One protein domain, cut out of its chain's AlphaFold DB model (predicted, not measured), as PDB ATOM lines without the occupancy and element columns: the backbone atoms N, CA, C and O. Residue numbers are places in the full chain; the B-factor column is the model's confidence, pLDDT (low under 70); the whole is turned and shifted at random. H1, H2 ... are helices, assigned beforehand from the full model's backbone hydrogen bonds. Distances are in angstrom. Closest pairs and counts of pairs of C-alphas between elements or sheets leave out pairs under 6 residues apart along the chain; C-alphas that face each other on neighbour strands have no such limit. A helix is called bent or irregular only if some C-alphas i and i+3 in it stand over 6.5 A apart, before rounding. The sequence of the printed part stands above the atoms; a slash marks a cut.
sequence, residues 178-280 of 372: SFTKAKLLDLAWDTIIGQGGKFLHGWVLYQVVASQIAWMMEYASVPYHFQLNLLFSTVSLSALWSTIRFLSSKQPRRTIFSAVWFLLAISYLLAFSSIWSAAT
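AT A GLANCE: This is residues 178 to 280 of the 372 residues of an uncharacterized protein of Valsa mali var. pyri (UniProt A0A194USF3). One very long helix, H1, makes the length of a rod, and a second long helix, H4, runs side by side with part of it in the opposite direction. Two short helices, H2 and H3, form a hairpin at the end where H1 ends and H4 begins, leading from one to the other. The printed part has 103 residues with four named helices, in the order H1, H2, H3, H4, and no named strand; the class is all helix. The whole is loose, with a radius of gyration of the C-alphas of 17.6 A, and spans 60 by 22 by 22 A.

IN THESE COORDINATES: H1, residues 179 to 219, begins at C-alpha 179 (-34.260, -26.753, -8.228) and is 57.2 A long. H2 is residues 224 to 232, 11.9 A, and H3 is residues 237 to 248, 16.6 A. H4, residues 253 to 279, is 36.8 A long and ends at C-alpha 279 (-42.892, -39.980, -0.178).

HOW THE PARTS SIT: H1 touches H4 with residues 186 to 205 alone, opposite ways at a shallow tilt of 10 degrees; their closest C-alphas, of Gly 194 and Ser 273, are 4.4 A apart. H4 has a kink of 38 degrees near residue 271 and is only just irregular: C-alphas 270 and 273 are 6.9 A apart. H1 and H2 are near each other. The hairpin H2 and H3 has a steep tilt of 39 degrees, with the closest C-alphas, of Asn 229 and Ala 239, 5.6 A apart. H3 and H4 are also a hairpin, at a steep tilt of 43 degrees; the closest C-alphas, of Leu 247 and Ile 256, are 5.6 A apart. H1 and H3 are apart, as are H2 and H4. Every O i to N i+4 pair is within hydrogen-bond range in H1, H2 and H3, and 21 of 23 are in H4.

THE WHOLE: The C-alphas farthest apart, of Ser 178 and Ser 221, are 60.7 A apart. The printed part has no cut, and its three links are tight. Mean pLDDT of the printed part is 79.8; residues 178, 220 to 222 and 234 to 235 are under 70.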
ATOM      1  N   SER A 178     -38.000 -23.682  -8.742       67.31
ATOM      2  CA  SER A 178     -36.571 -23.786  -9.034       67.31
ATOM      3  C   SER A 178     -35.958 -24.953  -8.254       67.31
ATOM      4  O   SER A 178     -36.357 -25.226  -7.118       67.31
ATOM      5  N   PHE A 179     -34.950 -25.609  -8.835       73.06
ATOM      6  CA  PHE A 179     -34.260 -26.753  -8.228       73.06
ATOM      7  C   PHE A 179     -33.858 -26.499  -6.763       73.06
ATOM      8  O   PHE A 179     -34.065 -27.340  -5.888       73.06
ATOM      9  N   THR A 180     -33.362 -25.294  -6.467       74.00
ATOM     10  CA  THR A 180     -32.991 -24.885  -5.106       74.00
ATOM     11  C   THR A 180     -34.189 -24.831  -4.156       74.00
ATOM     12  O   THR A 180     -34.075 -25.276  -3.015       74.00
ATOM     13  N   LYS A 181     -35.339 -24.308  -4.600       71.38
ATOM     14  CA  LYS A 181     -36.548 -24.233  -3.765       71.38
ATOM     15  C   LYS A 181     -37.139 -25.617  -3.511       71.38
ATOM     16  O   LYS A 181     -37.516 -25.894  -2.380       71.38
ATOM     17  N   ALA A 182     -37.167 -26.484  -4.524       73.94
ATOM     18  CA  ALA A 182     -37.618 -27.868  -4.372       73.94
ATOM     19  C   ALA A 182     -36.760 -28.621  -3.343       73.94
ATOM     20  O   ALA A 182     -37.286 -29.228  -2.416       73.94
ATOM     21  N   LYS A 183     -35.432 -28.476  -3.427       79.06
ATOM     22  CA  LYS A 183     -34.501 -29.088  -2.471       79.06
ATOM     23  C   LYS A 183     -34.651 -28.546  -1.047       79.06
ATOM     24  O   LYS A 183     -34.494 -29.287  -0.083       79.06
ATOM     25  N   LEU A 184     -34.941 -27.253  -0.904       79.06
ATOM     26  CA  LEU A 184     -35.189 -26.651   0.404       79.06
ATOM     27  C   LEU A 184     -36.519 -27.123   1.003       79.06
ATOM     28  O   LEU A 184     -36.587 -27.341   2.210       79.06
ATOM     29  N   LEU A 185     -37.549 -27.315   0.173       80.94
ATOM     30  CA  LEU A 185     -38.834 -27.867   0.599       80.94
ATOM     31  C   LEU A 185     -38.700 -29.328   1.037       80.94
ATOM     32  O   LEU A 185     -39.226 -29.683   2.085       80.94
ATOM     33  N   ASP A 186     -37.956 -30.138   0.285       81.88
ATOM     34  CA  ASP A 186     -37.627 -31.522   0.641       81.88
ATOM     35  C   ASP A 186     -36.913 -31.602   1.997       81.88
ATOM     36  O   ASP A 186     -37.370 -32.267   2.923       81.88
ATOM     37  N   LEU A 187     -35.861 -30.795   2.174       83.94
ATOM     38  CA  LEU A 187     -35.132 -30.714   3.437       83.94
ATOM     39  C   LEU A 187     -36.024 -30.244   4.596       83.94
ATOM     40  O   LEU A 187     -35.932 -30.769   5.710       83.94
ATOM     41  N   ALA A 188     -36.875 -29.242   4.360       82.06
ATOM     42  CA  ALA A 188     -37.806 -28.737   5.364       82.06
ATOM     43  C   ALA A 188     -38.848 -29.797   5.740       82.06
ATOM     44  O   ALA A 188     -39.142 -29.966   6.923       82.06
ATOM     45  N   TRP A 189     -39.360 -30.541   4.761       85.94
ATOM     46  CA  TRP A 189     -40.298 -31.639   4.961       85.94
ATOM     47  C   TRP A 189     -39.675 -32.773   5.775       85.94
ATOM     48  O   TRP A 189     -40.225 -33.167   6.805       85.94
ATOM     49  N   ASP A 190     -38.482 -33.227   5.400       86.25
ATOM     50  CA  ASP A 190     -37.751 -34.270   6.125       86.25
ATOM     51  C   ASP A 190     -37.393 -33.846   7.551       86.25
ATOM     52  O   ASP A 190     -37.405 -34.654   8.486       86.25
ATOM     53  N   THR A 191     -37.131 -32.558   7.760       83.69
ATOM     54  CA  THR A 191     -36.865 -32.025   9.097       83.69
ATOM     55  C   THR A 191     -38.145 -31.954   9.928       83.69
ATOM     56  O   THR A 191     -38.190 -32.473  11.040       83.69
ATOM     57  N   ILE A 192     -39.209 -31.340   9.413       85.12
ATOM     58  CA  ILE A 192     -40.433 -31.101  10.188       85.12
ATOM     59  C   ILE A 192     -41.202 -32.403  10.395       85.12
ATOM     60  O   ILE A 192     -41.553 -32.741  11.524       85.12
ATOM     61  N   ILE A 193     -41.451 -33.155   9.326       86.50
ATOM     62  CA  ILE A 193     -42.260 -34.372   9.385       86.50
ATOM     63  C   ILE A 193     -41.394 -35.568   9.731       86.50
ATOM     64  O   ILE A 193     -41.748 -36.309  10.645       86.50
ATOM     65  N   GLY A 194     -40.236 -35.731   9.090       85.56
ATOM     66  CA  GLY A 194     -39.340 -36.849   9.382       85.56
ATOM     67  C   GLY A 194     -38.817 -36.812  10.821       85.56
ATOM     68  O   GLY A 194     -39.064 -37.751  11.585       85.56
ATOM     69  N   GLN A 195     -38.129 -35.738  11.225       87.88
ATOM     70  CA  GLN A 195     -37.581 -35.632  12.590       87.88
ATOM     71  C   GLN A 195     -38.656 -35.300  13.628       87.88
ATOM     72  O   GLN A 195     -38.668 -35.907  14.700       87.88
ATOM     73  N   GLY A 196     -39.584 -34.387  13.324       87.81
ATOM     74  CA  GLY A 196     -40.665 -34.042  14.255       87.81
ATOM     75  C   GLY A 196     -41.597 -35.222  14.532       87.81
ATOM     76  O   GLY A 196     -41.916 -35.498  15.690       87.81
ATOM     77  N   GLY A 197     -41.954 -35.994  13.502       85.75
ATOM     78  CA  GLY A 197     -42.738 -37.218  13.658       85.75
ATOM     79  C   GLY A 197     -41.989 -38.293  14.445       85.75
ATOM     80  O   GLY A 197     -42.555 -38.865  15.376       85.75
ATOM     81  N   LYS A 198     -40.695 -38.512  14.169       88.69
ATOM     82  CA  LYS A 198     -39.843 -39.406  14.977       88.69
ATOM     83  C   LYS A 198     -39.815 -39.008  16.450       88.69
ATOM     84  O   LYS A 198     -39.934 -39.874  17.312       88.69
ATOM     85  N   PHE A 199     -39.674 -37.718  16.748       87.69
ATOM     86  CA  PHE A 199     -39.670 -37.231  18.125       87.69
ATOM     87  C   PHE A 199     -41.018 -37.475  18.810       87.69
ATOM     88  O   PHE A 199     -41.056 -38.028  19.907       87.69
ATOM     89  N   LEU A 200     -42.126 -37.138  18.143       87.81
ATOM     90  CA  LEU A 200     -43.470 -37.322  18.689       87.81
ATOM     91  C   LEU A 200     -43.800 -38.803  18.922       87.81
ATOM     92  O   LEU A 200     -44.237 -39.179  20.008       87.81
ATOM     93  N   HIS A 201     -43.549 -39.662  17.934       87.62
ATOM     94  CA  HIS A 201     -43.755 -41.100  18.081       87.62
ATOM     95  C   HIS A 201     -42.805 -41.708  19.119       87.62
ATOM     96  O   HIS A 201     -43.218 -42.584  19.874       87.62
ATOM     97  N   GLY A 202     -41.562 -41.227  19.207       88.88
ATOM     98  CA  GLY A 202     -40.606 -41.629  20.238       88.88
ATOM     99  C   GLY A 202     -41.074 -41.257  21.644       88.88
ATOM    100  O   GLY A 202     -40.982 -42.077  22.554       88.88
ATOM    101  N   TRP A 203     -41.652 -40.066  21.815       88.69
ATOM    102  CA  TRP A 203     -42.248 -39.623  23.076       88.69
ATOM    103  C   TRP A 203     -43.429 -40.504  23.499       88.69
ATOM    104  O   TRP A 203     -43.498 -40.950  24.645       88.69
ATOM    105  N   VAL A 204     -44.340 -40.806  22.569       87.94
ATOM    106  CA  VAL A 204     -45.473 -41.709  22.830       87.94
ATOM    107  C   VAL A 204     -44.976 -43.114  23.165       87.94
ATOM    108  O   VAL A 204     -45.419 -43.707  24.148       87.94
ATOM    109  N   LEU A 205     -44.013 -43.630  22.396       87.75
ATOM    110  CA  LEU A 205     -43.417 -44.939  22.641       87.75
ATOM    111  C   LEU A 205     -42.766 -44.991  24.025       87.75
ATOM    112  O   LEU A 205     -42.980 -45.957  24.748       87.75
ATOM    113  N   TYR A 206     -42.043 -43.947  24.429       87.06
ATOM    114  CA  TYR A 206     -41.448 -43.848  25.761       87.06
ATOM    115  C   TYR A 206     -42.497 -43.977  26.875       87.06
ATOM    116  O   TYR A 206     -42.304 -44.776  27.791       87.06
ATOM    117  N   GLN A 207     -43.626 -43.268  26.777       88.25
ATOM    118  CA  GLN A 207     -44.707 -43.337  27.772       88.25
ATOM    119  C   GLN A 207     -45.304 -44.746  27.879       88.25
ATOM    120  O   GLN A 207     -45.431 -45.300  28.975       88.25
ATOM    121  N   VAL A 208     -45.623 -45.356  26.733       86.38
ATOM    122  CA  VAL A 208     -46.195 -46.710  26.675       86.38
ATOM    123  C   VAL A 208     -45.217 -47.729  27.250       86.38
ATOM    124  O   VAL A 208     -45.593 -48.592  28.039       86.38
ATOM    125  N   VAL A 209     -43.942 -47.614  26.894       83.81
ATOM    126  CA  VAL A 209     -42.895 -48.551  27.303       83.81
ATOM    127  C   VAL A 209     -42.587 -48.414  28.782       83.81
ATOM    128  O   VAL A 209     -42.508 -49.429  29.464       83.81
ATOM    129  N   ALA A 210     -42.491 -47.193  29.307       85.75
ATOM    130  CA  ALA A 210     -42.320 -46.960  30.736       85.75
ATOM    131  C   ALA A 210     -43.466 -47.589  31.546       85.75
ATOM    132  O   ALA A 210     -43.207 -48.335  32.494       85.75
ATOM    133  N   SER A 211     -44.718 -47.374  31.121       84.81
ATOM    134  CA  SER A 211     -45.890 -48.004  31.744       84.81
ATOM    135  C   SER A 211     -45.821 -49.528  31.674       84.81
ATOM    136  O   SER A 211     -46.153 -50.214  32.641       84.81
ATOM    137  N   GLN A 212     -45.372 -50.078  30.546       82.94
ATOM    138  CA  GLN A 212     -45.384 -51.520  30.340       82.94
ATOM    139  C   GLN A 212     -44.245 -52.248  31.041       82.94
ATOM    140  O   GLN A 212     -44.452 -53.347  31.550       82.94
ATOM    141  N   ILE A 213     -43.071 -51.629  31.148       81.12
ATOM    142  CA  ILE A 213     -41.985 -52.138  31.987       81.12
ATOM    143  C   ILE A 213     -42.427 -52.118  33.450       81.12
ATOM    144  O   ILE A 213     -42.223 -53.115  34.139       81.12
ATOM    145  N   ALA A 214     -43.058 -51.036  33.921       84.69
ATOM    146  CA  ALA A 214     -43.582 -50.968  35.285       84.69
ATOM    147  C   ALA A 214     -44.582 -52.104  35.552       84.69
ATOM    148  O   ALA A 214     -44.442 -52.835  36.529       84.69
ATOM    149  N   TRP A 215     -45.513 -52.341  34.624       81.25
ATOM    150  CA  TRP A 215     -46.454 -53.454  34.724       81.25
ATOM    151  C   TRP A 215     -45.763 -54.828  34.712       81.25
ATOM    152  O   TRP A 215     -46.126 -55.718  35.480       81.25
ATOM    153  N   MET A 216     -44.727 -55.015  33.887       75.81
ATOM    154  CA  MET A 216     -43.946 -56.257  33.873       75.81
ATOM    155  C   MET A 216     -43.177 -56.490  35.176       75.81
ATOM    156  O   MET A 216     -43.108 -57.637  35.614       75.81
ATOM    157  N   MET A 217     -42.635 -55.437  35.799       78.50
ATOM    158  CA  MET A 217     -41.974 -55.535  37.106       78.50
ATOM    159  C   MET A 217     -42.940 -55.968  38.212       78.50
ATOM    160  O   MET A 217     -42.535 -56.670  39.134       78.50
ATOM    161  N   GLU A 218     -44.208 -55.565  38.127       82.50
ATOM    162  CA  GLU A 218     -45.227 -55.984  39.091       82.50
ATOM    163  C   GLU A 218     -45.651 -57.447  38.888       82.50
ATOM    164  O   GLU A 218     -45.927 -58.148  39.861       82.50
ATOM    165  N   TYR A 219     -45.707 -57.919  37.637       71.56
ATOM    166  CA  TYR A 219     -46.285 -59.224  37.292       71.56
ATOM    167  C   TYR A 219     -45.279 -60.382  37.263       71.56
ATOM    168  O   TYR A 219     -45.658 -61.537  37.469       71.56
ATOM    169  N   ALA A 220     -44.017 -60.104  36.946       68.12
ATOM    170  CA  ALA A 220     -42.994 -61.119  36.743       68.12
ATOM    171  C   ALA A 220     -41.687 -60.714  37.422       68.12
ATOM    172  O   ALA A 220     -41.293 -59.551  37.401       68.12
ATOM    173  N   SER A 221     -40.960 -61.697  37.961       67.25
ATOM    174  CA  SER A 221     -39.564 -61.514  38.363       67.25
ATOM    175  C   SER A 221     -38.713 -61.331  37.104       67.25
ATOM    176  O   SER A 221     -38.107 -62.278  36.589       67.25
ATOM    177  N   VAL A 222     -38.741 -60.125  36.541       67.88
ATOM    178  CA  VAL A 222     -37.914 -59.760  35.397       67.88
ATOM    179  C   VAL A 222     -36.454 -59.868  35.845       67.88
ATOM    180  O   VAL A 222     -36.095 -59.310  36.884       67.88
ATOM    181  N   PRO A 223     -35.594 -60.594  35.109       71.44
ATOM    182  CA  PRO A 223     -34.183 -60.678  35.451       71.44
ATOM    183  C   PRO A 223     -33.592 -59.272  35.552       71.44
ATOM    184  O   PRO A 223     -33.674 -58.498  34.598       71.44
ATOM    185  N   TYR A 224     -32.968 -58.952  36.684       73.44
ATOM    186  CA  TYR A 224     -32.417 -57.621  36.966       73.44
ATOM    187  C   TYR A 224     -31.505 -57.099  35.838       73.44
ATOM    188  O   TYR A 224     -31.559 -55.928  35.471       73.44
ATOM    189  N   HIS A 225     -30.742 -57.995  35.202       72.12
ATOM    190  CA  HIS A 225     -29.890 -57.673  34.055       72.12
ATOM    191  C   HIS A 225     -30.657 -57.192  32.818       72.12
ATOM    192  O   HIS A 225     -30.177 -56.312  32.111       72.12
ATOM    193  N   PHE A 226     -31.845 -57.740  32.548       73.19
ATOM    194  CA  PHE A 226     -32.680 -57.296  31.432       73.19
ATOM    195  C   PHE A 226     -33.175 -55.869  31.670       73.19
ATOM    196  O   PHE A 226     -33.078 -55.018  30.791       73.19
ATOM    197  N   GLN A 227     -33.633 -55.591  32.890       73.75
ATOM    198  CA  GLN A 227     -34.130 -54.276  33.269       73.75
ATOM    199  C   GLN A 227     -33.023 -53.213  33.281       73.75
ATOM    200  O   GLN A 227     -33.226 -52.121  32.753       73.75
ATOM    201  N   LEU A 228     -31.846 -53.532  33.824       78.56
ATOM    202  CA  LEU A 228     -30.680 -52.645  33.786       78.56
ATOM    203  C   LEU A 228     -30.272 -52.307  32.352       78.56
ATOM    204  O   LEU A 228     -30.083 -51.138  32.026       78.56
ATOM    205  N   ASN A 229     -30.177 -53.321  31.488       78.75
ATOM    206  CA  ASN A 229     -29.820 -53.113  30.088       78.75
ATOM    207  C   ASN A 229     -30.863 -52.271  29.354       78.75
ATOM    208  O   ASN A 229     -30.507 -51.520  28.456       78.75
ATOM    209  N   LEU A 230     -32.135 -52.363  29.726       75.69
ATOM    210  CA  LEU A 230     -33.193 -51.625  29.049       75.69
ATOM    211  C   LEU A 230     -33.327 -50.176  29.549       75.69
ATOM    212  O   LEU A 230     -33.607 -49.289  28.752       75.69
ATOM    213  N   LEU A 231     -33.091 -49.919  30.840       78.50
ATOM    214  CA  LEU A 231     -33.170 -48.573  31.426       78.50
ATOM    215  C   LEU A 231     -31.902 -47.738  31.216       78.50
ATOM    216  O   LEU A 231     -32.000 -46.530  31.022       78.50
ATOM    217  N   PHE A 232     -30.718 -48.356  31.271       80.56
ATOM    218  CA  PHE A 232     -29.442 -47.629  31.241       80.56
ATOM    219  C   PHE A 232     -28.705 -47.717  29.906       80.56
ATOM    220  O   PHE A 232     -27.759 -46.963  29.685       80.56
ATOM    221  N   SER A 233     -29.109 -48.608  28.998       76.69
ATOM    222  CA  SER A 233     -28.483 -48.692  27.681       76.69
ATOM    223  C   SER A 233     -29.267 -47.844  26.689       76.69
ATOM    224  O   SER A 233     -30.265 -48.273  26.123       76.69
ATOM    225  N   THR A 234     -28.813 -46.606  26.505       61.41
ATOM    226  CA  THR A 234     -29.523 -45.589  25.724       61.41
ATOM    227  C   THR A 234     -29.665 -45.955  24.249       61.41
ATOM    228  O   THR A 234     -30.707 -45.664  23.681       61.41
ATOM    229  N   VAL A 235     -28.692 -46.647  23.641       66.38
ATOM    230  CA  VAL A 235     -28.801 -47.259  22.300       66.38
ATOM    231  C   VAL A 235     -27.705 -48.329  22.149       66.38
ATOM    232  O   VAL A 235     -26.646 -48.056  21.590       66.38
ATOM    233  N   SER A 236     -27.885 -49.548  22.672       71.44
ATOM    234  CA  SER A 236     -26.900 -50.618  22.432       71.44
ATOM    235  C   SER A 236     -27.480 -51.791  21.650       71.44
ATOM    236  O   SER A 236     -28.519 -52.357  21.989       71.44
ATOM    237  N   LEU A 237     -26.742 -52.208  20.615       73.69
ATOM    238  CA  LEU A 237     -26.975 -53.472  19.907       73.69
ATOM    239  C   LEU A 237     -26.983 -54.662  20.879       73.69
ATOM    240  O   LEU A 237     -27.686 -55.640  20.652       73.69
ATOM    241  N   SER A 238     -26.247 -54.552  21.988       72.62
ATOM    242  CA  SER A 238     -26.230 -55.549  23.056       72.62
ATOM    243  C   SER A 238     -27.577 -55.653  23.783       72.62
ATOM    244  O   SER A 238     -28.066 -56.759  24.007       72.62
ATOM    245  N   ALA A 239     -28.233 -54.527  24.086       72.38
ATOM    246  CA  ALA A 239     -29.576 -54.519  24.666       72.38
ATOM    247  C   ALA A 239     -30.609 -55.107  23.694       72.38
ATOM    248  O   ALA A 239     -31.411 -55.952  24.093       72.38
ATOM    249  N   LEU A 240     -30.525 -54.760  22.402       77.44
ATOM    250  CA  LEU A 240     -31.362 -55.364  21.361       77.44
ATOM    251  C   LEU A 240     -31.148 -56.884  21.297       77.44
ATOM    252  O   LEU A 240     -32.101 -57.659  21.370       77.44
ATOM    253  N   TRP A 241     -29.898 -57.337  21.242       79.88
ATOM    254  CA  TRP A 241     -29.574 -58.762  21.229       79.88
ATOM    255  C   TRP A 241     -30.063 -59.484  22.489       79.88
ATOM    256  O   TRP A 241     -30.596 -60.591  22.411       79.88
ATOM    257  N   SER A 242     -29.948 -58.844  23.654       76.06
ATOM    258  CA  SER A 242     -30.465 -59.362  24.921       76.06
ATOM    259  C   SER A 242     -31.989 -59.520  24.884       76.06
ATOM    260  O   SER A 242     -32.495 -60.564  25.295       76.06
ATOM    261  N   THR A 243     -32.718 -58.553  24.312       74.81
ATOM    262  CA  THR A 243     -34.174 -58.665  24.118       74.81
ATOM    263  C   THR A 243     -34.546 -59.799  23.164       74.81
ATOM    264  O   THR A 243     -35.417 -60.599  23.496       74.81
ATOM    265  N   ILE A 244     -33.839 -59.960  22.042       78.81
ATOM    266  CA  ILE A 244     -34.065 -61.065  21.092       78.81
ATOM    267  C   ILE A 244     -33.801 -62.419  21.760       78.81
ATOM    268  O   ILE A 244     -34.621 -63.333  21.673       78.81
ATOM    269  N   ARG A 245     -32.692 -62.546  22.495       81.69
ATOM    270  CA  ARG A 245     -32.366 -63.765  23.248       81.69
ATOM    271  C   ARG A 245     -33.412 -64.065  24.322       81.69
ATOM    272  O   ARG A 245     -33.716 -65.231  24.568       81.69
ATOM    273  N   PHE A 246     -33.974 -63.031  24.944       73.25
ATOM    274  CA  PHE A 246     -35.071 -63.167  25.899       73.25
ATOM    275  C   PHE A 246     -36.352 -63.703  25.231       73.25
ATOM    276  O   PHE A 246     -36.994 -64.575  25.816       73.25
ATOM    277  N   LEU A 247     -36.672 -63.291  23.992       73.81
ATOM    278  CA  LEU A 247     -37.762 -63.887  23.195       73.81
ATOM    279  C   LEU A 247     -37.524 -65.366  22.864       73.81
ATOM    280  O   LEU A 247     -38.485 -66.123  22.765       73.81
ATOM    281  N   SER A 248     -36.270 -65.780  22.662       77.25
ATOM    282  CA  SER A 248     -35.935 -67.176  22.337       77.25
ATOM    283  C   SER A 248     -36.030 -68.127  23.535       77.25
ATOM    284  O   SER A 248     -36.008 -69.345  23.358       77.25
ATOM    285  N   SER A 249     -36.117 -67.600  24.758       78.62
ATOM    286  CA  SER A 249     -36.271 -68.418  25.960       78.62
ATOM    287  C   SER A 249     -37.722 -68.887  26.131       78.62
ATOM    288  O   SER A 249     -38.648 -68.263  25.615       78.62
ATOM    289  N   LYS A 250     -37.949 -69.986  26.870       77.50
ATOM    290  CA  LYS A 250     -39.293 -70.530  27.157       77.50
ATOM    291  C   LYS A 250     -40.077 -69.587  28.081       77.50
ATOM    292  O   LYS A 250     -40.207 -69.838  29.274       77.50
ATOM    293  N   GLN A 251     -40.578 -68.493  27.524       77.31
ATOM    294  CA  GLN A 251     -41.397 -67.499  28.206       77.31
ATOM    295  C   GLN A 251     -42.884 -67.724  27.896       77.31
ATOM    296  O   GLN A 251     -43.231 -68.314  26.865       77.31
ATOM    297  N   PRO A 252     -43.800 -67.265  28.765       80.88
ATOM    298  CA  PRO A 252     -45.224 -67.321  28.472       80.88
ATOM    299  C   PRO A 252     -45.531 -66.523  27.196       80.88
ATOM    300  O   PRO A 252     -44.996 -65.436  26.975       80.88
ATOM    301  N   ARG A 253     -46.438 -67.048  26.359       77.69
ATOM    302  CA  ARG A 253     -46.783 -66.478  25.036       77.69
ATOM    303  C   ARG A 253     -47.124 -64.982  25.077       77.69
ATOM    304  O   ARG A 253     -46.841 -64.269  24.122       77.69
ATOM    305  N   ARG A 254     -47.698 -64.503  26.188       76.56
ATOM    306  CA  ARG A 254     -48.038 -63.086  26.403       76.56
ATOM    307  C   ARG A 254     -46.804 -62.179  26.409       76.56
ATOM    308  O   ARG A 254     -46.825 -61.127  25.779       76.56
ATOM    309  N   THR A 255     -45.726 -62.602  27.065       74.38
ATOM    310  CA  THR A 255     -44.471 -61.840  27.133       74.38
ATOM    311  C   THR A 255     -43.792 -61.786  25.771       74.38
ATOM    312  O   THR A 255     -43.339 -60.723  25.358       74.38
ATOM    313  N   ILE A 256     -43.798 -62.902  25.034       78.38
ATOM    314  CA  ILE A 256     -43.265 -62.960  23.667       78.38
ATOM    315  C   ILE A 256     -44.035 -61.993  22.764       78.38
ATOM    316  O   ILE A 256     -43.418 -61.189  22.074       78.38
ATOM    317  N   PHE A 257     -45.372 -62.009  22.811       80.12
ATOM    318  CA  PHE A 257     -46.198 -61.106  22.007       80.12
ATOM    319  C   PHE A 257     -45.909 -59.630  22.311       80.12
ATOM    320  O   PHE A 257     -45.691 -58.846  21.390       80.12
ATOM    321  N   SER A 258     -45.829 -59.259  23.593       78.88
ATOM    322  CA  SER A 258     -45.499 -57.884  23.994       78.88
ATOM    323  C   SER A 258     -44.114 -57.456  23.509       78.88
ATOM    324  O   SER A 258     -43.938 -56.316  23.088       78.88
ATOM    325  N   ALA A 259     -43.131 -58.353  23.561       76.62
ATOM    326  CA  ALA A 259     -41.769 -58.045  23.155       76.62
ATOM    327  C   ALA A 259     -41.621 -57.970  21.620       76.62
ATOM    328  O   ALA A 259     -40.927 -57.089  21.119       76.62
ATOM    329  N   VAL A 260     -42.336 -58.813  20.862       80.31
ATOM    330  CA  VAL A 260     -42.446 -58.693  19.393       80.31
ATOM    331  C   VAL A 260     -43.101 -57.369  19.006       80.31
ATOM    332  O   VAL A 260     -42.606 -56.681  18.116       80.31
ATOM    333  N   TRP A 261     -44.185 -56.986  19.685       82.69
ATOM    334  CA  TRP A 261     -44.870 -55.719  19.423       82.69
ATOM    335  C   TRP A 261     -43.961 -54.516  19.682       82.69
ATOM    336  O   TRP A 261     -43.913 -53.582  18.887       82.69
ATOM    337  N   PHE A 262     -43.176 -54.575  20.756       82.00
ATOM    338  CA  PHE A 262     -42.183 -53.557  21.070       82.00
ATOM    339  C   PHE A 262     -41.095 -53.444  19.988       82.00
ATOM    340  O   PHE A 262     -40.786 -52.340  19.543       82.00
ATOM    341  N   LEU A 263     -40.570 -54.574  19.499       80.75
ATOM    342  CA  LEU A 263     -39.608 -54.588  18.388       80.75
ATOM    343  C   LEU A 263     -40.207 -54.029  17.091       80.75
ATOM    344  O   LEU A 263     -39.539 -53.273  16.387       80.75
ATOM    345  N   LEU A 264     -41.468 -54.354  16.788       84.19
ATOM    346  CA  LEU A 264     -42.186 -53.784  15.646       84.19
ATOM    347  C   LEU A 264     -42.364 -52.271  15.783       84.19
ATOM    348  O   LEU A 264     -42.138 -51.553  14.813       84.19
ATOM    349  N   ALA A 265     -42.704 -51.775  16.974       87.31
ATOM    350  CA  ALA A 265     -42.853 -50.345  17.227       87.31
ATOM    351  C   ALA A 265     -41.526 -49.584  17.049       87.31
ATOM    352  O   ALA A 265     -41.506 -48.527  16.420       87.31
ATOM    353  N   ILE A 266     -40.408 -50.143  17.531       84.75
ATOM    354  CA  ILE A 266     -39.069 -49.572  17.307       84.75
ATOM    355  C   ILE A 266     -38.721 -49.583  15.815       84.75
ATOM    356  O   ILE A 266     -38.278 -48.570  15.280       84.75
ATOM    357  N   SER A 267     -38.937 -50.711  15.132       83.31
ATOM    358  CA  SER A 267     -38.662 -50.839  13.696       83.31
ATOM    359  C   SER A 267     -39.469 -49.827  12.875       83.31
ATOM    360  O   SER A 267     -38.914 -49.134  12.025       83.31
ATOM    361  N   TYR A 268     -40.757 -49.666  13.192       87.88
ATOM    362  CA  TYR A 268     -41.618 -48.649  12.591       87.88
ATOM    363  C   TYR A 268     -41.075 -47.237  12.823       87.88
ATOM    364  O   TYR A 268     -40.974 -46.463  11.876       87.88
ATOM    365  N   LEU A 269     -40.670 -46.907  14.053       87.94
ATOM    366  CA  LEU A 269     -40.120 -45.593  14.384       87.94
ATOM    367  C   LEU A 269     -38.841 -45.279  13.591       87.94
ATOM    368  O   LEU A 269     -38.643 -44.150  13.138       87.94
ATOM    369  N   LEU A 270     -37.985 -46.286  13.394       85.25
ATOM    370  CA  LEU A 270     -36.775 -46.168  12.579       85.25
ATOM    371  C   LEU A 270     -37.111 -45.992  11.091       85.25
ATOM    372  O   LEU A 270     -36.536 -45.120  10.436       85.25
ATOM    373  N   ALA A 271     -38.066 -46.771  10.575       84.44
ATOM    374  CA  ALA A 271     -38.497 -46.726   9.181       84.44
ATOM    375  C   ALA A 271     -39.308 -45.467   8.833       84.44
ATOM    376  O   ALA A 271     -39.285 -45.036   7.685       84.44
ATOM    377  N   PHE A 272     -39.978 -44.846   9.808       87.12
ATOM    378  CA  PHE A 272     -40.899 -43.723   9.615       87.12
ATOM    379  C   PHE A 272     -40.308 -42.608   8.743       87.12
ATOM    380  O   PHE A 272     -40.875 -42.241   7.721       87.12
ATOM    381  N   SER A 273     -39.123 -42.113   9.092       84.25
ATOM    382  CA  SER A 273     -38.467 -41.046   8.324       84.25
ATOM    383  C   SER A 273     -38.021 -41.492   6.939       84.25
ATOM    384  O   SER A 273     -38.008 -40.667   6.040       84.25
ATOM    385  N   SER A 274     -37.677 -42.769   6.752       82.75
ATOM    386  CA  SER A 274     -37.339 -43.288   5.424       82.75
ATOM    387  C   SER A 274     -38.578 -43.381   4.538       82.75
ATOM    388  O   SER A 274     -38.488 -43.092   3.353       82.75
ATOM    389  N   ILE A 275     -39.726 -43.768   5.107       83.44
ATOM    390  CA  ILE A 275     -41.005 -43.832   4.390       83.44
ATOM    391  C   ILE A 275     -41.430 -42.428   3.952       83.44
ATOM    392  O   ILE A 275     -41.826 -42.243   2.808       83.44
ATOM    393  N   TRP A 276     -41.318 -41.437   4.840       83.12
ATOM    394  CA  TRP A 276     -41.722 -40.062   4.533       83.12
ATOM    395  C   TRP A 276     -40.757 -39.317   3.612       83.12
ATOM    396  O   TRP A 276     -41.233 -38.561   2.773       83.12
ATOM    397  N   SER A 277     -39.453 -39.583   3.710       81.25
ATOM    398  CA  SER A 277     -38.454 -39.057   2.766       81.25
ATOM    399  C   SER A 277     -38.617 -39.679   1.374       81.25
ATOM    400  O   SER A 277     -38.477 -39.014   0.358       81.25
ATOM    401  N   ALA A 278     -39.030 -40.951   1.295       76.06
ATOM    402  CA  ALA A 278     -39.380 -41.573   0.016       76.06
ATOM    403  C   ALA A 278     -40.724 -41.080  -0.559       76.06
ATOM    404  O   ALA A 278     -40.973 -41.243  -1.751       76.06
ATOM    405  N   ALA A 279     -41.602 -40.502   0.269       72.88
ATOM    406  CA  ALA A 279     -42.892 -39.980  -0.178       72.88
ATOM    407  C   ALA A 279     -42.766 -38.625  -0.899       72.88
ATOM    408  O   ALA A 279     -43.659 -38.266  -1.668       72.88
ATOM    409  N   THR A 280     -41.671 -37.883  -0.698       70.56
ATOM    410  CA  THR A 280     -41.387 -36.623  -1.398       70.56
ATOM    411  C   THR A 280     -40.636 -36.863  -2.705       70.56
ATOM    412  O   THR A 280     -39.475 -36.506  -2.884       70.56
TER     413      THR A 280